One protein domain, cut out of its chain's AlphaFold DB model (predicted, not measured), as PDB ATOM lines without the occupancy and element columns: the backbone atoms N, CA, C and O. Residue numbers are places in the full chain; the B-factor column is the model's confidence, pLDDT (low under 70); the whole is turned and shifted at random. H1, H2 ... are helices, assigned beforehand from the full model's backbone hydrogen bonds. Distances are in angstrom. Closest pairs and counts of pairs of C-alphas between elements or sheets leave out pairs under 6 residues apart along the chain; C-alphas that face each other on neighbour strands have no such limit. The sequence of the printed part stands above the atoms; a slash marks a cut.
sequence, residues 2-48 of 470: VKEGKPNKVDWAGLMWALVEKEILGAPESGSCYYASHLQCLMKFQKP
ATOM      1  N   VAL A   2      -8.745 -22.573  28.050       61.28
ATOM      2  CA  VAL A   2      -7.597 -22.955  27.178       61.28
ATOM      3  C   VAL A   2      -7.838 -24.307  26.491       61.28
ATOM      4  O   VAL A   2      -7.707 -24.418  25.277       61.28
ATOM      5  N   LYS A   3      -8.311 -25.312  27.244       64.56
ATOM      6  CA  LYS A   3      -8.693 -26.640  26.715       64.56
ATOM      7  C   LYS A   3      -9.896 -26.616  25.757       64.56
ATOM      8  O   LYS A   3     -10.115 -27.571  25.030       64.56
ATOM      9  N   GLU A   4     -10.655 -25.522  25.738       70.56
ATOM     10  CA  GLU A   4     -11.817 -25.316  24.856       70.56
ATOM     11  C   GLU A   4     -11.452 -24.550  23.571       70.56
ATOM     12  O   GLU A   4     -12.339 -24.107  22.841       70.56
ATOM     13  N   GLY A   5     -10.155 -24.333  23.306       69.88
ATOM     14  CA  GLY A   5      -9.677 -23.697  22.075       69.88
ATOM     15  C   GLY A   5      -9.981 -22.200  21.966       69.88
ATOM     16  O   GLY A   5      -9.967 -21.651  20.867       69.88
ATOM     17  N   LYS A   6     -10.264 -21.514  23.083       77.69
ATOM     18  CA  LYS A   6     -10.579 -20.072  23.111       77.69
ATOM     19  C   LYS A   6      -9.559 -19.298  23.959       77.69
ATOM     20  O   LYS A   6      -9.939 -18.723  24.982       77.69
ATOM     21  N   PRO A   7      -8.275 -19.251  23.552       72.81
ATOM     22  CA  PRO A   7      -7.216 -18.589  24.319       72.81
ATOM     23  C   PRO A   7      -7.441 -17.077  24.461       72.81
ATOM     24  O   PRO A   7      -7.043 -16.492  25.459       72.81
ATOM     25  N   ASN A   8      -8.156 -16.454  23.522       77.69
ATOM     26  CA  ASN A   8      -8.445 -15.014  23.537       77.69
ATOM     27  C   ASN A   8      -9.434 -14.601  24.640       77.69
ATOM     28  O   ASN A   8      -9.618 -13.415  24.880       77.69
ATOM     29  N   LYS A   9     -10.118 -15.567  25.266       84.75
ATOM     30  CA  LYS A   9     -11.048 -15.318  26.377       84.75
ATOM     31  C   LYS A   9     -10.397 -15.505  27.746       84.75
ATOM     32  O   LYS A   9     -11.071 -15.344  28.754       84.75
ATOM     33  N   VAL A  10      -9.131 -15.916  27.779       84.56
ATOM     34  CA  VAL A  10      -8.380 -16.090  29.019       84.56
ATOM     35  C   VAL A  10      -7.794 -14.742  29.396       84.56
ATOM     36  O   VAL A  10      -7.126 -14.105  28.583       84.56
ATOM     37  N   ASP A  11      -8.042 -14.322  30.631       86.75
ATOM     38  CA  ASP A  11      -7.361 -13.175  31.211       86.75
ATOM     39  C   ASP A  11      -5.919 -13.566  31.565       86.75
ATOM     40  O   ASP A  11      -5.610 -14.032  32.663       86.75
ATOM     41  N   TRP A  12      -5.035 -13.432  30.581       85.19
ATOM     42  CA  TRP A  12      -3.614 -13.734  30.736       85.19
ATOM     43  C   TRP A  12      -2.928 -12.799  31.729       85.19
ATOM     44  O   TRP A  12      -1.994 -13.224  32.404       85.19
ATOM     45  N   ALA A  13      -3.393 -11.552  31.840       83.75
ATOM     46  CA  ALA A  13      -2.843 -10.589  32.783       83.75
ATOM     47  C   ALA A  13      -3.193 -10.991  34.220       83.75
ATOM     48  O   ALA A  13      -2.295 -11.087  35.054       83.75
ATOM     49  N   GLY A  14      -4.462 -11.327  34.478       88.06
ATOM     50  CA  GLY A  14      -4.906 -11.845  35.770       88.06
ATOM     51  C   GLY A  14      -4.216 -13.155  36.155       88.06
ATOM     52  O   GLY A  14      -3.782 -13.310  37.294       88.06
ATOM     53  N   LEU A  15      -4.026 -14.075  35.202       88.94
ATOM     54  CA  LEU A  15      -3.305 -15.329  35.446       88.94
ATOM     55  C   LEU A  15      -1.834 -15.089  35.820       88.94
ATOM     56  O   LEU A  15      -1.346 -15.671  36.787       88.94
ATOM     57  N   MET A  16      -1.130 -14.241  35.065       87.12
ATOM     58  CA  MET A  16       0.265 -13.905  35.356       87.12
ATOM     59  C   MET A  16       0.402 -13.176  36.694       87.12
ATOM     60  O   MET A  16       1.318 -13.482  37.453       87.12
ATOM     61  N   TRP A  17      -0.521 -12.264  37.010       91.00
ATOM     62  CA  TRP A  17      -0.542 -11.568  38.295       91.00
ATOM     63  C   TRP A  17      -0.762 -12.532  39.462       91.00
ATOM     64  O   TRP A  17       0.002 -12.495  40.417       91.00
ATOM     65  N   ALA A  18      -1.713 -13.464  39.354       88.50
ATOM     66  CA  ALA A  18      -1.972 -14.458  40.397       88.50
ATOM     67  C   ALA A  18      -0.765 -15.381  40.664       88.50
ATOM     68  O   ALA A  18      -0.530 -15.782  41.803       88.50
ATOM     69  N   LEU A  19       0.019 -15.717  39.630       89.81
ATOM     70  CA  LEU A  19       1.255 -16.495  39.784       89.81
ATOM     71  C   LEU A  19       2.338 -15.706  40.528       89.81
ATOM     72  O   LEU A  19       2.980 -16.253  41.422       89.81
ATOM     73  N   VAL A  20       2.508 -14.428  40.186       90.19
ATOM     74  CA  VAL A  20       3.452 -13.524  40.857       90.19
ATOM     75  C   VAL A  20       3.027 -13.254  42.297       90.19
ATOM     76  O   VAL A  20       3.849 -13.326  43.200       90.19
ATOM     77  N   GLU A  21       1.745 -12.997  42.536       90.19
ATOM     78  CA  GLU A  21       1.184 -12.755  43.865       90.19
ATOM     79  C   GLU A  21       1.372 -13.973  44.776       90.19
ATOM     80  O   GLU A  21       1.883 -13.841  45.887       90.19
ATOM     81  N   LYS A  22       1.058 -15.176  44.282       87.56
ATOM     82  CA  LYS A  22       1.294 -16.422  45.020       87.56
ATOM     83  C   LYS A  22       2.775 -16.625  45.349       87.56
ATOM     84  O   LYS A  22       3.102 -17.099  46.433       87.56
ATOM     85  N   GLU A  23       3.659 -16.288  44.417       89.50
ATOM     86  CA  GLU A  23       5.102 -16.419  44.597       89.50
ATOM     87  C   GLU A  23       5.654 -15.412  45.615       89.50
ATOM     88  O   GLU A  23       6.421 -15.799  46.489       89.50
ATOM     89  N   ILE A  24       5.216 -14.152  45.560       84.31
ATOM     90  CA  ILE A  24       5.627 -13.103  46.503       84.31
ATOM     91  C   ILE A  24       5.111 -13.404  47.914       84.31
ATOM     92  O   ILE A  24       5.848 -13.245  48.885       84.31
ATOM     93  N   LEU A  25       3.870 -13.878  48.045       82.69
ATOM     94  CA  LEU A  25       3.302 -14.251  49.344       82.69
ATOM     95  C   LEU A  25       3.969 -15.506  49.942       82.69
ATOM     96  O   LEU A  25       3.996 -15.649  51.161       82.69
ATOM     97  N   GLY A  26       4.538 -16.384  49.106       73.38
ATOM     98  CA  GLY A  26       5.339 -17.546  49.521       73.38
ATOM     99  C   GLY A  26       6.853 -17.288  49.621       73.38
ATOM    100  O   GLY A  26       7.606 -18.197  49.972       73.38
ATOM    101  N   ALA A  27       7.316 -16.069  49.324       61.12
ATOM    102  CA  ALA A  27       8.733 -15.733  49.174       61.12
ATOM    103  C   ALA A  27       9.633 -15.828  50.430       61.12
ATOM    104  O   ALA A  27      10.852 -15.874  50.232       61.12
ATOM    105  N   PRO A  28       9.149 -15.903  51.692       56.28
ATOM    106  CA  PRO A  28      10.053 -16.128  52.822       56.28
ATOM    107  C   PRO A  28      10.791 -17.478  52.773       56.28
ATOM    108  O   PRO A  28      11.815 -17.617  53.434       56.28
ATOM    109  N   GLU A  29      10.304 -18.463  52.005       59.75
ATOM    110  CA  GLU A  29      10.812 -19.845  52.037       59.75
ATOM    111  C   GLU A  29      11.708 -20.227  50.844       59.75
ATOM    112  O   GLU A  29      12.511 -21.151  50.954       59.75
ATOM    113  N   SER A  30      11.612 -19.533  49.703       59.94
ATOM    114  CA  SER A  30      12.231 -19.974  48.437       59.94
ATOM    115  C   SER A  30      13.378 -19.098  47.924       59.94
ATOM    116  O   SER A  30      14.062 -19.495  46.976       59.94
ATOM    117  N   GLY A  31      13.600 -17.909  48.502       63.72
ATOM    118  CA  GLY A  31      14.725 -17.005  48.193       63.72
ATOM    119  C   GLY A  31      14.850 -16.536  46.732       63.72
ATOM    120  O   GLY A  31      15.740 -15.753  46.410       63.72
ATOM    121  N   SER A  32      13.976 -16.992  45.833       71.44
ATOM    122  CA  SER A  32      14.005 -16.710  44.401       71.44
ATOM    123  C   SER A  32      12.576 -16.625  43.866       71.44
ATOM    124  O   SER A  32      11.779 -17.545  44.035       71.44
ATOM    125  N   CYS A  33      12.239 -15.488  43.249       81.94
ATOM    126  CA  CYS A  33      10.937 -15.259  42.622       81.94
ATOM    127  C   CYS A  33      11.093 -15.300  41.095       81.94
ATOM    128  O   CYS A  33      11.522 -14.331  40.456       81.94
ATOM    129  N   TYR A  34      10.788 -16.448  40.506       84.00
ATOM    130  CA  TYR A  34      10.870 -16.717  39.081       84.00
ATOM    131  C   TYR A  34       9.872 -15.877  38.276       84.00
ATOM    132  O   TYR A  34      10.276 -15.144  37.378       84.00
ATOM    133  N   TYR A  35       8.579 -15.914  38.584       87.38
ATOM    134  CA  TYR A  35       7.578 -15.158  37.825       87.38
ATOM    135  C   TYR A  35       7.704 -13.653  38.071       87.38
ATOM    136  O   TYR A  35       7.597 -12.867  37.124       87.38
ATOM    137  N   ALA A  36       7.996 -13.245  39.309       86.06
ATOM    138  CA  ALA A  36       8.165 -11.833  39.648       86.06
ATOM    139  C   ALA A  36       9.360 -11.199  38.913       86.06
ATOM    140  O   ALA A  36       9.239 -10.094  38.382       86.06
ATOM    141  N   SER A  37      10.493 -11.905  38.810       87.06
ATOM    142  CA  SER A  37      11.674 -11.408  38.084       87.06
ATOM    143  C   SER A  37      11.412 -11.250  36.583       87.06
ATOM    144  O   SER A  37      11.790 -10.238  35.989       87.06
ATOM    145  N   HIS A  38      10.692 -12.189  35.964       87.50
ATOM    146  CA  HIS A  38      10.310 -12.080  34.554       87.50
ATOM    147  C   HIS A  38       9.317 -10.936  34.311       87.50
ATOM    148  O   HIS A  38       9.465 -10.197  33.333       87.50
ATOM    149  N   LEU A  39       8.342 -10.740  35.208       88.12
ATOM    150  CA  LEU A  39       7.409  -9.615  35.121       88.12
ATOM    151  C   LEU A  39       8.138  -8.275  35.284       88.12
ATOM    152  O   LEU A  39       7.885  -7.344  34.522       88.12
ATOM    153  N   GLN A  40       9.101  -8.190  36.203       87.38
ATOM    154  CA  GLN A  40       9.933  -7.003  36.381       87.38
ATOM    155  C   GLN A  40      10.745  -6.680  35.117       87.38
ATOM    156  O   GLN A  40      10.799  -5.521  34.703       87.38
ATOM    157  N   CYS A  41      11.343  -7.682  34.465       87.62
ATOM    158  CA  CYS A  41      12.034  -7.502  33.183       87.62
ATOM    159  C   CYS A  41      11.091  -6.977  32.092       87.62
ATOM    160  O   CYS A  41      11.448  -6.053  31.357       87.62
ATOM    161  N   LEU A  42       9.870  -7.518  32.012       86.69
ATOM    162  CA  LEU A  42       8.856  -7.061  31.062       86.69
ATOM    163  C   LEU A  42       8.452  -5.603  31.326       86.69
ATOM    164  O   LEU A  42       8.397  -4.801  30.394       86.69
ATOM    165  N   MET A  43       8.225  -5.243  32.592       87.56
ATOM    166  CA  MET A  43       7.887  -3.876  32.998       87.56
ATOM    167  C   MET A  43       9.020  -2.895  32.685       87.56
ATOM    168  O   MET A  43       8.755  -1.826  32.136       87.56
ATOM    169  N   LYS A  44      10.278  -3.271  32.954       86.69
ATOM    170  CA  LYS A  44      11.464  -2.469  32.607       86.69
ATOM    171  C   LYS A  44      11.562  -2.208  31.108       86.69
ATOM    172  O   LYS A  44      11.885  -1.099  30.697       86.69
ATOM    173  N   PHE A  45      11.245  -3.205  30.286       84.25
ATOM    174  CA  PHE A  45      11.283  -3.060  28.834       84.25
ATOM    175  C   PHE A  45      10.133  -2.198  28.291       84.25
ATOM    176  O   PHE A  45      10.338  -1.360  27.417       84.25
ATOM    177  N   GLN A  46       8.914  -2.388  28.803       85.94
ATOM    178  CA  GLN A  46       7.723  -1.687  28.307       85.94
ATOM    179  C   GLN A  46       7.600  -0.254  28.833       85.94
ATOM    180  O   GLN A  46       7.029   0.613  28.167       85.94
ATOM    181  N   LYS A  47       8.096  -0.002  30.045       85.06
ATOM    182  CA  LYS A  47       8.002   1.282  30.744       85.06
ATOM    183  C   LYS A  47       9.341   1.611  31.421       85.06
ATOM    184  O   LYS A  47       9.389   1.699  32.646       85.06
ATOM    185  N   PRO A  48      10.413   1.844  30.644       79.56
ATOM    186  CA  PRO A  48      11.748   2.105  31.194       79.56
ATOM    187  C   PRO A  48      11.769   3.312  32.141       79.56
ATOM    188  O   PRO A  48      12.411   3.260  33.181       79.56
TER     189      PRO A  48
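What this domain is: This is residues 2 to 48 of the 470 residues of an uncharacterized protein of Asparagus officinalis (UniProt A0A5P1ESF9). Two helices make a loose, slanted T: a hooked, unnamed first stretch and H1 form the bar, and H2 is the stem, packing on H1 with its first residues, 34 to 39, while its farther part, residues 40 to 46, sticks out. Residues 3 to 9 stick out beyond the beginning of H1, and the loop between the helices also stands free in residues 26 to 31. The printed part has 47 residues, with two named helices in the order H1, H2 and no named strand; its class is all helix. The whole is loose, with a radius of gyration of the C-alphas of 13.1 A, and flat, spanning 36 by 29 by 11 A.

How they stand to each other: After residues 2 to 11 comes H1, residues 12 to 25, and a short link of 8 residues joins it to H2, residues 34 to 46. H2 touches H1 with residues 34 to 39 alone. Their closest C-alphas, those of Val 20 and Ala 36, are 5.2 A apart. The two helices run opposite ways at a steep tilt of 53 degrees. In both H1 and H2 every O i to N i+4 pair is within hydrogen-bond range.

Where its parts are: H1 runs 19.9 A from C-alpha 12 at (-3.614, -13.734, 30.736) to C-alpha 25 at (3.302, -14.251, 49.344). H2 is 18.8 A long from C-alpha 34 to C-alpha 46, the latter at (7.723, -1.687, 28.307).

The domain as a whole: The two C-alphas farthest apart, those of Gly 5 and Pro 28, are 37.3 A from each other. The printed part has no cut, and the link from H1 to H2 is short but not tight. The mean pLDDT of the printed part is 80.8; residues 2 to 3, residue 5 and residues 27 to 31 are under 70.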